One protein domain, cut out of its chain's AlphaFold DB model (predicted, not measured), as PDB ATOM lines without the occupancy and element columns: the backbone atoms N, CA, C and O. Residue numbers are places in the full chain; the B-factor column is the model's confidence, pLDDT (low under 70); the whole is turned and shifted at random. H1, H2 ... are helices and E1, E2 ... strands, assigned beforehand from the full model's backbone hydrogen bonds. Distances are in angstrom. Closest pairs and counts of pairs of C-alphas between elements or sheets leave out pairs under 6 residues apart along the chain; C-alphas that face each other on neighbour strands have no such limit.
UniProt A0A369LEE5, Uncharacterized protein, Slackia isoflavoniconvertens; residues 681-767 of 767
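Overview. This is residues 681 to 767 of the 767 residues of an uncharacterized protein of Slackia isoflavoniconvertens (UniProt A0A369LEE5). Two helices, H1 and H5, run side by side the same way; the small hairpin of E1 and E2 packs on H1 on the side away from H5, while H3 packs on H5 at about a right angle and H2 bridges H1 and H3. The little helix H4 lies at the far end from H5, between the long link from H3 and the short link to E1, and touches no helix. The printed part has 87 residues, with five named helices and two named strands in the order H1, H2, H3, H4, E1, E2, H5; the sheet, order E1 - E2, is antiparallel, and the class is mostly helix. The whole is compact, with a radius of gyration of the C-alphas of 11.7 A and spans of 38 by 27 by 23 A.

Arrangement. Look first at the hairpin of E1, residues 737 to 739, and E2, residues 742 to 746: N 737 and O 744 are 2.8 A apart and N 739 and O 742 2.9 A, both within hydrogen-bond range. Residues 719 to 720 make a short antiparallel pairing with residues 745 to 746 of E2. H1, residues 681 to 693, comes closest to E1 at the C-alphas of Ser 690 and Ile 739, 4.6 A apart, and H1 and E2 are near each other, with 6 pairs of C-alphas within 10 A. Farther out, H1 touches H5, residues 752 to 765, closest at the C-alphas of Ile 692 and His 762, 6.1 A, at a shallow tilt of 27 degrees, the same way. H3, residues 705 to 712, touches H5 about perpendicular, at 88 degrees; the C-alphas of Phe 712 and Lys 757 are closest, 5.3 A. H2, residues 696 to 703, and H1 touch only at the corner, H1 with residues 692 to 693 alone; the C-alphas of Ala 693 and Arg 699 are closest, 4.6 A. H2 and H3 also touch only at the corner, closest at the C-alphas of Ser 701 and Glu 707, 5.0 A. H4, residues 726 to 730, is apart from H5, among others. In H1, H3 and H5 each O i to N i+4 pair is within hydrogen-bond range; H2 has 1 of 4, with 3 of 5 O i to N i+3 pairs, and H4 0 of 1, with 2 of 2.

Along the chain. Find C-alpha 742 at (38.520, -13.981, 24.413); from there E2 runs 11.5 A to C-alpha 746. H1 begins at C-alpha 681, (31.703, -10.150, 4.849), and runs 18.2 A. H5, 20.3 A long, ends at C-alpha 765, (19.904, -14.814, 21.477). H2 spans 12.0 A, H3 9.9 A, H4 8.4 A and E1 6.4 A.

Size, cuts and confidence. The C-alphas farthest apart are those of Gly 726 and Ser 767, 38.9 A. The printed part has no cut, and Ser 767 is the chain's last residue. The link from H3 to H4, residues 713 to 725, is long. Mean pLDDT of the printed part is 76.4; look for values under 70 at residues 681, 696 to 701, 741 and 765 to 767.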
ATOM      1  N   ALA A 681      32.504  -9.039   4.331       59.91
ATOM      2  CA  ALA A 681      31.703 -10.150   4.849       59.91
ATOM      3  C   ALA A 681      32.280 -10.767   6.139       59.91
ATOM      4  O   ALA A 681      31.531 -11.286   6.960       59.91
ATOM      5  N   LEU A 682      33.603 -10.710   6.339       70.75
ATOM      6  CA  LEU A 682      34.249 -11.214   7.552       70.75
ATOM      7  C   LEU A 682      34.103 -10.227   8.720       70.75
ATOM      8  O   LEU A 682      33.930 -10.666   9.852       70.75
ATOM      9  N   LEU A 683      34.102  -8.917   8.447       71.62
ATOM     10  CA  LEU A 683      33.821  -7.869   9.439       71.62
ATOM     11  C   LEU A 683      32.396  -7.980   9.999       71.62
ATOM     12  O   LEU A 683      32.216  -7.951  11.214       71.62
ATOM     13  N   GLU A 684      31.398  -8.179   9.130       76.94
ATOM     14  CA  GLU A 684      30.006  -8.396   9.553       76.94
ATOM     15  C   GLU A 684      29.878  -9.648  10.433       76.94
ATOM     16  O   GLU A 684      29.293  -9.614  11.516       76.94
ATOM     17  N   VAL A 685      30.476 -10.755   9.989       80.62
ATOM     18  CA  VAL A 685      30.490 -12.012  10.741       80.62
ATOM     19  C   VAL A 685      31.148 -11.833  12.105       80.62
ATOM     20  O   VAL A 685      30.632 -12.337  13.096       80.62
ATOM     21  N   MET A 686      32.267 -11.116  12.182       79.56
ATOM     22  CA  MET A 686      32.948 -10.877  13.452       79.56
ATOM     23  C   MET A 686      32.106 -10.057  14.431       79.56
ATOM     24  O   MET A 686      32.106 -10.382  15.618       79.56
ATOM     25  N   GLY A 687      31.350  -9.064  13.949       78.88
ATOM     26  CA  GLY A 687      30.390  -8.322  14.773       78.88
ATOM     27  C   GLY A 687      29.343  -9.248  15.395       78.88
ATOM     28  O   GLY A 687      29.216  -9.308  16.618       78.88
ATOM     29  N   LEU A 688      28.700 -10.074  14.564       80.50
ATOM     30  CA  LEU A 688      27.694 -11.046  15.013       80.50
ATOM     31  C   LEU A 688      28.273 -12.088  15.983       80.50
ATOM     32  O   LEU A 688      27.619 -12.486  16.944       80.50
ATOM     33  N   LEU A 689      29.509 -12.542  15.754       82.44
ATOM     34  CA  LEU A 689      30.175 -13.490  16.648       82.44
ATOM     35  C   LEU A 689      30.521 -12.870  18.001       82.44
ATOM     36  O   LEU A 689      30.431 -13.569  19.008       82.44
ATOM     37  N   SER A 690      30.894 -11.590  18.042       80.25
ATOM     38  CA  SER A 690      31.188 -10.892  19.297       80.25
ATOM     39  C   SER A 690      29.936 -10.735  20.158       80.25
ATOM     40  O   SER A 690      29.982 -10.950  21.371       80.25
ATOM     41  N   GLU A 691      28.796 -10.448  19.531       77.25
ATOM     42  CA  GLU A 691      27.497 -10.368  20.208       77.25
ATOM     43  C   GLU A 691      27.057 -11.744  20.737       77.25
ATOM     44  O   GLU A 691      26.702 -11.877  21.907       77.25
ATOM     45  N   ILE A 692      27.196 -12.806  19.932       78.06
ATOM     46  CA  ILE A 692      26.887 -14.184  20.357       78.06
ATOM     47  C   ILE A 692      27.827 -14.660  21.478       78.06
ATOM     48  O   ILE A 692      27.381 -15.324  22.414       78.06
ATOM     49  N   ALA A 693      29.119 -14.323  21.416       72.88
ATOM     50  CA  ALA A 693      30.110 -14.712  22.422       72.88
ATOM     51  C   ALA A 693      29.915 -14.013  23.776       72.88
ATOM     52  O   ALA A 693      30.406 -14.513  24.792       72.88
ATOM     53  N   SER A 694      29.200 -12.885  23.793       73.00
ATOM     54  CA  SER A 694      28.842 -12.150  25.011       73.00
ATOM     55  C   SER A 694      27.709 -12.834  25.795       73.00
ATOM     56  O   SER A 694      27.514 -12.544  26.974       73.00
ATOM     57  N   ASN A 695      26.998 -13.788  25.179       71.75
ATOM     58  CA  ASN A 695      26.011 -14.639  25.841       71.75
ATOM     59  C   ASN A 695      26.657 -15.982  26.273       71.75
ATOM     60  O   ASN A 695      27.182 -16.705  25.417       71.75
ATOM     61  N   PRO A 696      26.598 -16.378  27.564       62.25
ATOM     62  CA  PRO A 696      27.194 -17.628  28.051       62.25
ATOM     63  C   PRO A 696      26.717 -18.883  27.307       62.25
ATOM     64  O   PRO A 696      27.512 -19.791  27.083       62.25
ATOM     65  N   LEU A 697      25.449 -18.915  26.871       59.19
ATOM     66  CA  LEU A 697      24.876 -20.032  26.106       59.19
ATOM     67  C   LEU A 697      25.389 -20.080  24.657       59.19
ATOM     68  O   LEU A 697      25.437 -21.153  24.061       59.19
ATOM     69  N   GLY A 698      25.789 -18.938  24.090       63.06
ATOM     70  CA  GLY A 698      26.340 -18.845  22.736       63.06
ATOM     71  C   GLY A 698      27.828 -19.197  22.663       63.06
ATOM     72  O   GLY A 698      28.283 -19.767  21.671       63.06
ATOM     73  N   ARG A 699      28.595 -18.910  23.723       66.31
ATOM     74  CA  ARG A 699      30.060 -19.072  23.754       66.31
ATOM     75  C   ARG A 699      30.521 -20.521  23.559       66.31
ATOM     76  O   ARG A 699      31.479 -20.758  22.819       66.31
ATOM     77  N   ASP A 700      29.834 -21.484  24.168       65.25
ATOM     78  CA  ASP A 700      30.176 -22.906  24.033       65.25
ATOM     79  C   ASP A 700      29.873 -23.424  22.619       65.25
ATOM     80  O   ASP A 700      30.693 -24.124  22.017       65.25
ATOM     81  N   SER A 701      28.767 -22.968  22.023       67.19
ATOM     82  CA  SER A 701      28.364 -23.308  20.655       67.19
ATOM     83  C   SER A 701      29.335 -22.821  19.574       67.19
ATOM     84  O   SER A 701      29.427 -23.439  18.513       67.19
ATOM     85  N   LEU A 702      30.082 -21.740  19.830       76.56
ATOM     86  CA  LEU A 702      31.088 -21.213  18.898       76.56
ATOM     87  C   LEU A 702      32.367 -22.058  18.850       76.56
ATOM     88  O   LEU A 702      33.073 -22.033  17.842       76.56
ATOM     89  N   THR A 703      32.692 -22.779  19.925       78.94
ATOM     90  CA  THR A 703      33.958 -23.528  20.043       78.94
ATOM     91  C   THR A 703      33.812 -25.038  19.865       78.94
ATOM     92  O   THR A 703      34.813 -25.727  19.647       78.94
ATOM     93  N   ASP A 704      32.579 -25.545  19.884       78.88
ATOM     94  CA  ASP A 704      32.251 -26.937  19.587       78.88
ATOM     95  C   ASP A 704      31.838 -27.120  18.116       78.88
ATOM     96  O   ASP A 704      31.002 -26.391  17.578       78.88
ATOM     97  N   GLY A 705      32.429 -28.111  17.443       74.62
ATOM     98  CA  GLY A 705      32.183 -28.367  16.021       74.62
ATOM     99  C   GLY A 705      30.805 -28.962  15.716       74.62
ATOM    100  O   GLY A 705      30.250 -28.674  14.658       74.62
ATOM    101  N   LYS A 706      30.225 -29.755  16.627       73.62
ATOM    102  CA  LYS A 706      28.881 -30.328  16.449       73.62
ATOM    103  C   LYS A 706      27.816 -29.254  16.623       73.62
ATOM    104  O   LYS A 706      26.886 -29.180  15.821       73.62
ATOM    105  N   GLU A 707      27.980 -28.388  17.619       72.88
ATOM    106  CA  GLU A 707      27.067 -27.261  17.821       72.88
ATOM    107  C   GLU A 707      27.228 -26.201  16.724       72.88
ATOM    108  O   GLU A 707      26.227 -25.698  16.215       72.88
ATOM    109  N   SER A 708      28.454 -25.949  16.247       78.44
ATOM    110  CA  SER A 708      28.690 -25.077  15.089       78.44
ATOM    111  C   SER A 708      28.022 -25.600  13.809       78.44
ATOM    112  O   SER A 708      27.457 -24.824  13.032       78.44
ATOM    113  N   GLN A 709      28.004 -26.922  13.606       79.12
ATOM    114  CA  GLN A 709      27.311 -27.537  12.475       79.12
ATOM    115  C   GLN A 709      25.793 -27.401  12.609       79.12
ATOM    116  O   GLN A 709      25.118 -27.040  11.646       79.12
ATOM    117  N   LYS A 710      25.263 -27.637  13.809       74.56
ATOM    118  CA  LYS A 710      23.831 -27.553  14.107       74.56
ATOM    119  C   LYS A 710      23.282 -26.128  13.994       74.56
ATOM    120  O   LYS A 710      22.194 -25.938  13.456       74.56
ATOM    121  N   LEU A 711      24.021 -25.134  14.487       70.06
ATOM    122  CA  LEU A 711      23.565 -23.743  14.568       70.06
ATOM    123  C   LEU A 711      23.937 -22.919  13.335       70.06
ATOM    124  O   LEU A 711      23.119 -22.134  12.857       70.06
ATOM    125  N   PHE A 712      25.138 -23.115  12.788       73.81
ATOM    126  CA  PHE A 712      25.678 -22.275  11.712       73.81
ATOM    127  C   PHE A 712      25.874 -23.033  10.393       73.81
ATOM    128  O   PHE A 712      26.126 -22.413   9.364       73.81
ATOM    129  N   GLY A 713      25.720 -24.363  10.379       70.56
ATOM    130  CA  GLY A 713      25.963 -25.177   9.184       70.56
ATOM    131  C   GLY A 713      27.444 -25.281   8.818       70.56
ATOM    132  O   GLY A 713      27.767 -25.489   7.648       70.56
ATOM    133  N   VAL A 714      28.338 -25.095   9.794       80.12
ATOM    134  CA  VAL A 714      29.792 -25.208   9.626       80.12
ATOM    135  C   VAL A 714      30.253 -26.481  10.330       80.12
ATOM    136  O   VAL A 714      30.118 -26.599  11.540       80.12
ATOM    137  N   SER A 715      30.821 -27.439   9.594       76.19
ATOM    138  CA  SER A 715      31.328 -28.723  10.127       76.19
ATOM    139  C   SER A 715      32.569 -28.590  11.026       76.19
ATOM    140  O   SER A 715      33.143 -29.579  11.481       76.19
ATOM    141  N   HIS A 716      32.996 -27.357  11.281       81.56
ATOM    142  CA  HIS A 716      34.144 -27.000  12.088       81.56
ATOM    143  C   HIS A 716      33.728 -25.984  13.160       81.56
ATOM    144  O   HIS A 716      32.802 -25.208  12.923       81.56
ATOM    145  N   PRO A 717      34.430 -25.936  14.308       84.88
ATOM    146  CA  PRO A 717      34.247 -24.867  15.281       84.88
ATOM    147  C   PRO A 717      34.386 -23.498  14.621       84.88
ATOM    148  O   PRO A 717      35.376 -23.245  13.936       84.88
ATOM    149  N   VAL A 718      33.430 -22.604  14.845       87.38
ATOM    150  CA  VAL A 718      33.502 -21.247  14.295       87.38
ATOM    151  C   VAL A 718      34.648 -20.443  14.926       87.38
ATOM    152  O   VAL A 718      35.314 -19.667  14.240       87.38
ATOM    153  N   CYS A 719      34.928 -20.673  16.209       87.12
ATOM    154  CA  CYS A 719      36.011 -20.057  16.970       87.12
ATOM    155  C   CYS A 719      36.922 -21.127  17.589       87.12
ATOM    156  O   CYS A 719      36.457 -22.077  18.217       87.12
ATOM    157  N   ARG A 720      38.245 -20.963  17.482       83.94
ATOM    158  CA  ARG A 720      39.231 -21.855  18.120       83.94
ATOM    159  C   ARG A 720      40.157 -21.104  19.065       83.94
ATOM    160  O   ARG A 720      40.727 -20.088  18.700       83.94
ATOM    161  N   LYS A 721      40.398 -21.670  20.252       82.19
ATOM    162  CA  LYS A 721      41.389 -21.145  21.216       82.19
ATOM    163  C   LYS A 721      42.838 -21.506  20.861       82.19
ATOM    164  O   LYS A 721      43.770 -20.875  21.341       82.19
ATOM    165  N   ARG A 722      43.042 -22.557  20.059       80.81
ATOM    166  CA  ARG A 722      44.368 -23.027  19.627       80.81
ATOM    167  C   ARG A 722      44.563 -22.757  18.144       80.81
ATOM    168  O   ARG A 722      43.624 -22.920  17.366       80.81
ATOM    169  N   GLN A 723      45.792 -22.415  17.772       82.56
ATOM    170  CA  GLN A 723      46.149 -22.174  16.382       82.56
ATOM    171  C   GLN A 723      45.888 -23.436  15.537       82.56
ATOM    172  O   GLN A 723      46.360 -24.519  15.898       82.56
ATOM    173  N   PRO A 724      45.130 -23.335  14.435       83.06
ATOM    174  CA  PRO A 724      44.843 -24.479  13.582       83.06
ATOM    175  C   PRO A 724      46.098 -24.940  12.824       83.06
ATOM    176  O   PRO A 724      46.823 -24.135  12.235       83.06
ATOM    177  N   THR A 725      46.340 -26.252  12.818       76.31
ATOM    178  CA  THR A 725      47.474 -26.909  12.148       76.31
ATOM    179  C   THR A 725      47.001 -27.768  10.967       76.31
ATOM    180  O   THR A 725      45.818 -28.082  10.835       76.31
ATOM    181  N   GLY A 726      47.911 -28.141  10.061       78.44
ATOM    182  CA  GLY A 726      47.583 -28.999   8.914       78.44
ATOM    183  C   GLY A 726      46.627 -28.348   7.903       78.44
ATOM    184  O   GLY A 726      46.751 -27.159   7.598       78.44
ATOM    185  N   ARG A 727      45.681 -29.133   7.358       72.31
ATOM    186  CA  ARG A 727      44.703 -28.672   6.350       72.31
ATOM    187  C   ARG A 727      43.764 -27.583   6.895       72.31
ATOM    188  O   ARG A 727      43.412 -26.671   6.148       72.31
ATOM    189  N   ASP A 728      43.473 -27.602   8.198       73.75
ATOM    190  CA  ASP A 728      42.602 -26.625   8.867       73.75
ATOM    191  C   ASP A 728      43.169 -25.202   8.839       73.75
ATOM    192  O   ASP A 728      42.402 -24.246   8.843       73.75
ATOM    193  N   ARG A 729      44.494 -25.014   8.744       80.25
ATOM    194  CA  ARG A 729      45.120 -23.674   8.732       80.25
ATOM    195  C   ARG A 729      44.558 -22.760   7.632       80.25
ATOM    196  O   ARG A 729      44.574 -21.540   7.769       80.25
ATOM    197  N   ARG A 730      44.055 -23.337   6.534       80.25
ATOM    198  CA  ARG A 730      43.466 -22.590   5.411       80.25
ATOM    199  C   ARG A 730      42.067 -22.045   5.710       80.25
ATOM    200  O   ARG A 730      41.669 -21.079   5.070       80.25
ATOM    201  N   LEU A 731      41.355 -22.631   6.671       82.75
ATOM    202  CA  LEU A 731      39.949 -22.339   6.966       82.75
ATOM    203  C   LEU A 731      39.750 -21.246   8.021       82.75
ATOM    204  O   LEU A 731      38.634 -20.759   8.172       82.75
ATOM    205  N   TYR A 732      40.812 -20.835   8.718       88.44
ATOM    206  CA  TYR A 732      40.742 -19.862   9.810       88.44
ATOM    207  C   TYR A 732      41.600 -18.616   9.545       88.44
ATOM    208  O   TYR A 732      42.430 -18.586   8.620       88.44
ATOM    209  N   THR A 733      41.392 -17.572  10.350       82.50
ATOM    210  CA  THR A 733      42.256 -16.389  10.417       82.50
ATOM    211  C   THR A 733      43.697 -16.793  10.736       82.50
ATOM    212  O   THR A 733      43.955 -17.791  11.414       82.50
ATOM    213  N   LYS A 734      44.655 -16.049  10.171       78.75
ATOM    214  CA  LYS A 734      46.090 -16.317  10.356       78.75
ATOM    215  C   LYS A 734      46.519 -16.006  11.791       78.75
ATOM    216  O   LYS A 734      47.256 -16.794  12.384       78.75
ATOM    217  N   ASP A 735      45.984 -14.908  12.312       81.25
ATOM    218  CA  ASP A 735      46.217 -14.393  13.652       81.25
ATOM    219  C   ASP A 735      44.935 -14.519  14.486       81.25
ATOM    220  O   ASP A 735      43.823 -14.617  13.942       81.25
ATOM    221  N   ALA A 736      45.097 -14.593  15.805       82.88
ATOM    222  CA  ALA A 736      43.971 -14.637  16.723       82.88
ATOM    223  C   ALA A 736      43.314 -13.252  16.800       82.88
ATOM    224  O   ALA A 736      43.996 -12.230  16.806       82.88
ATOM    225  N   VAL A 737      41.988 -13.239  16.841       82.62
ATOM    226  CA  VAL A 737      41.158 -12.040  16.805       82.62
ATOM    227  C   VAL A 737      40.324 -11.976  18.077       82.62
ATOM    228  O   VAL A 737      39.887 -13.009  18.587       82.62
ATOM    229  N   GLU A 738      40.128 -10.775  18.612       78.38
ATOM    230  CA  GLU A 738      39.306 -10.573  19.804       78.38
ATOM    231  C   GLU A 738      37.816 -10.692  19.458       78.38
ATOM    232  O   GLU A 738      37.315 -10.013  18.564       78.38
ATOM    233  N   ILE A 739      37.125 -11.599  20.153       76.62
ATOM    234  CA  ILE A 739      35.677 -11.813  20.065       76.62
ATOM    235  C   ILE A 739      35.150 -11.924  21.500       76.62
ATOM    236  O   ILE A 739      35.460 -12.888  22.211       76.62
ATOM    237  N   GLY A 740      34.354 -10.942  21.936       73.00
ATOM    238  CA  GLY A 740      33.939 -10.815  23.339       73.00
ATOM    239  C   GLY A 740      35.145 -10.732  24.289       73.00
ATOM    240  O   GLY A 740      36.101 -10.012  24.029       73.00
ATOM    241  N   GLU A 741      35.136 -11.510  25.377       69.75
ATOM    242  CA  GLU A 741      36.226 -11.550  26.376       69.75
ATOM    243  C   GLU A 741      37.376 -12.528  26.031       69.75
ATOM    244  O   GLU A 741      38.105 -12.980  26.917       69.75
ATOM    245  N   GLY A 742      37.510 -12.981  24.779       75.75
ATOM    246  CA  GLY A 742      38.520 -13.981  24.413       75.75
ATOM    247  C   GLY A 742      39.171 -13.754  23.054       75.75
ATOM    248  O   GLY A 742      38.571 -13.198  22.141       75.75
ATOM    249  N   SER A 743      40.404 -14.243  22.914       81.44
ATOM    250  CA  SER A 743      41.134 -14.257  21.645       81.44
ATOM    251  C   SER A 743      40.961 -15.610  20.948       81.44
ATOM    252  O   SER A 743      41.236 -16.663  21.538       81.44
ATOM    253  N   PHE A 744      40.479 -15.592  19.704       86.44
ATOM    254  CA  PHE A 744      40.133 -16.791  18.942       86.44
ATOM    255  C   PHE A 744      40.651 -16.742  17.502       86.44
ATOM    256  O   PHE A 744      40.674 -15.702  16.855       86.44
ATOM    257  N   TYR A 745      41.000 -17.904  16.957       86.81
ATOM    258  CA  TYR A 745      41.160 -18.097  15.519       86.81
ATOM    259  C   TYR A 745      39.779 -18.340  14.914       86.81
ATOM    260  O   TYR A 745      39.095 -19.290  15.306       86.81
ATOM    261  N   VAL A 746      39.368 -17.486  13.981       86.44
ATOM    262  CA  VAL A 746      37.987 -17.425  13.484       86.44
ATOM    263  C   VAL A 746      37.900 -18.107  12.133       86.44
ATOM    264  O   VAL A 746      38.754 -17.897  11.272       86.44
ATOM    265  N   TYR A 747      36.883 -18.938  11.935       86.31
ATOM    266  CA  TYR A 747      36.598 -19.525  10.633       86.31
ATOM    267  C   TYR A 747      36.337 -18.407   9.607       86.31
ATOM    268  O   TYR A 747      35.610 -17.464   9.903       86.31
ATOM    269  N   LYS A 748      36.939 -18.474   8.413       83.50
ATOM    270  CA  LYS A 748      36.873 -17.388   7.408       83.50
ATOM    271  C   LYS A 748      36.176 -17.756   6.097       83.50
ATOM    272  O   LYS A 748      35.901 -16.873   5.295       83.50
ATOM    273  N   ALA A 749      35.893 -19.036   5.859       81.56
ATOM    274  CA  ALA A 749      35.311 -19.522   4.604       81.56
ATOM    275  C   ALA A 749      33.775 -19.617   4.681       81.56
ATOM    276  O   ALA A 749      33.203 -20.703   4.548       81.56
ATOM    277  N   TRP A 750      33.121 -18.483   4.944       78.88
ATOM    278  CA  TRP A 750      31.668 -18.397   5.113       78.88
ATOM    279  C   TRP A 750      30.921 -18.419   3.782       78.88
ATOM    280  O   TRP A 750      31.238 -17.661   2.865       78.88
ATOM    281  N   ARG A 751      29.886 -19.256   3.698       78.12
ATOM    282  CA  ARG A 751      28.909 -19.248   2.603       78.12
ATOM    283  C   ARG A 751      27.724 -18.325   2.938       78.12
ATOM    284  O   ARG A 751      27.395 -18.174   4.117       78.12
ATOM    285  N   PRO A 752      27.032 -17.738   1.942       72.69
ATOM    286  CA  PRO A 752      25.902 -16.833   2.188       72.69
ATOM    287  C   PRO A 752      24.775 -17.430   3.053       72.69
ATOM    288  O   PRO A 752      24.160 -16.728   3.856       72.69
ATOM    289  N   ASP A 753      24.511 -18.735   2.943       70.81
ATOM    290  CA  ASP A 753      23.518 -19.438   3.763       70.81
ATOM    291  C   ASP A 753      23.955 -19.577   5.234       70.81
ATOM    292  O   ASP A 753      23.121 -19.474   6.135       70.81
ATOM    293  N   GLN A 754      25.255 -19.752   5.484       80.75
ATOM    294  CA  GLN A 754      25.843 -19.826   6.826       80.75
ATOM    295  C   GLN A 754      25.793 -18.464   7.530       80.75
ATOM    296  O   GLN A 754      25.440 -18.398   8.706       80.75
ATOM    297  N   VAL A 755      26.042 -17.366   6.805       76.88
ATOM    298  CA  VAL A 755      25.889 -15.998   7.340       76.88
ATOM    299  C   VAL A 755      24.427 -15.716   7.709       76.88
ATOM    300  O   VAL A 755      24.146 -15.184   8.779       76.88
ATOM    301  N   ASN A 756      23.463 -16.153   6.892       72.81
ATOM    302  CA  ASN A 756      22.039 -16.021   7.224       72.81
ATOM    303  C   ASN A 756      21.629 -16.846   8.458       72.81
ATOM    304  O   ASN A 756      20.791 -16.401   9.245       72.81
ATOM    305  N   LYS A 757      22.216 -18.033   8.660       78.06
ATOM    306  CA  LYS A 757      22.025 -18.826   9.888       78.06
ATOM    307  C   LYS A 757      22.630 -18.130  11.106       78.06
ATOM    308  O   LYS A 757      21.979 -18.087  12.146       78.06
ATOM    309  N   LEU A 758      23.808 -17.522  10.958       78.50
ATOM    310  CA  LEU A 758      24.447 -16.718  11.999       78.50
ATOM    311  C   LEU A 758      23.575 -15.518  12.405       78.50
ATOM    312  O   LEU A 758      23.339 -15.321  13.593       78.50
ATOM    313  N   ARG A 759      22.991 -14.791  11.437       77.88
ATOM    314  CA  ARG A 759      22.029 -13.703  11.706       77.88
ATOM    315  C   ARG A 759      20.808 -14.193  12.488       77.88
ATOM    316  O   ARG A 759      20.416 -13.565  13.463       77.88
ATOM    317  N   ARG A 760      20.234 -15.343  12.112       76.88
ATOM    318  CA  ARG A 760      19.092 -15.942  12.833       76.88
ATOM    319  C   ARG A 760      19.457 -16.386  14.247       76.88
ATOM    320  O   ARG A 760      18.629 -16.267  15.143       76.88
ATOM    321  N   ALA A 761      20.660 -16.926  14.441       74.31
ATOM    322  CA  ALA A 761      21.152 -17.318  15.756       74.31
ATOM    323  C   ALA A 761      21.360 -16.093  16.654       74.31
ATOM    324  O   ALA A 761      20.919 -16.115  17.799       74.31
ATOM    325  N   HIS A 762      21.925 -15.011  16.110       77.19
ATOM    326  CA  HIS A 762      22.008 -13.727  16.800       77.19
ATOM    327  C   HIS A 762      20.610 -13.207  17.184       77.19
ATOM    328  O   HIS A 762      20.353 -12.988  18.361       77.19
ATOM    329  N   SER A 763      19.652 -13.138  16.248       75.50
ATOM    330  CA  SER A 763      18.288 -12.665  16.547       75.50
ATOM    331  C   SER A 763      17.555 -13.479  17.621       75.50
ATOM    332  O   SER A 763      16.706 -12.924  18.304       75.50
ATOM    333  N   ARG A 764      17.860 -14.776  17.770       71.94
ATOM    334  CA  ARG A 764      17.275 -15.652  18.806       71.94
ATOM    335  C   ARG A 764      17.917 -15.500  20.182       71.94
ATOM    336  O   ARG A 764      17.313 -15.901  21.164       71.94
ATOM    337  N   LEU A 765      19.163 -15.032  20.233       65.06
ATOM    338  CA  LEU A 765      19.904 -14.814  21.477       65.06
ATOM    339  C   LEU A 765      19.757 -13.374  21.991       65.06
ATOM    340  O   LEU A 765      20.057 -13.125  23.156       65.06
ATOM    341  N   SER A 766      19.298 -12.465  21.125       58.66
ATOM    342  CA  SER A 766      19.001 -11.056  21.421       58.66
ATOM    343  C   SER A 766      17.508 -10.786  21.693       58.66
ATOM    344  O   SER A 766      17.148  -9.649  21.991       58.66
ATOM    345  N   SER A 767      16.653 -11.813  21.578       50.09
ATOM    346  CA  SER A 767      15.253 -11.854  22.041       50.09
ATOM    347  C   SER A 767      15.160 -12.552  23.388       50.09
ATOM    348  O   SER A 767      14.412 -12.062  24.257       50.09
TER     349      SER A 767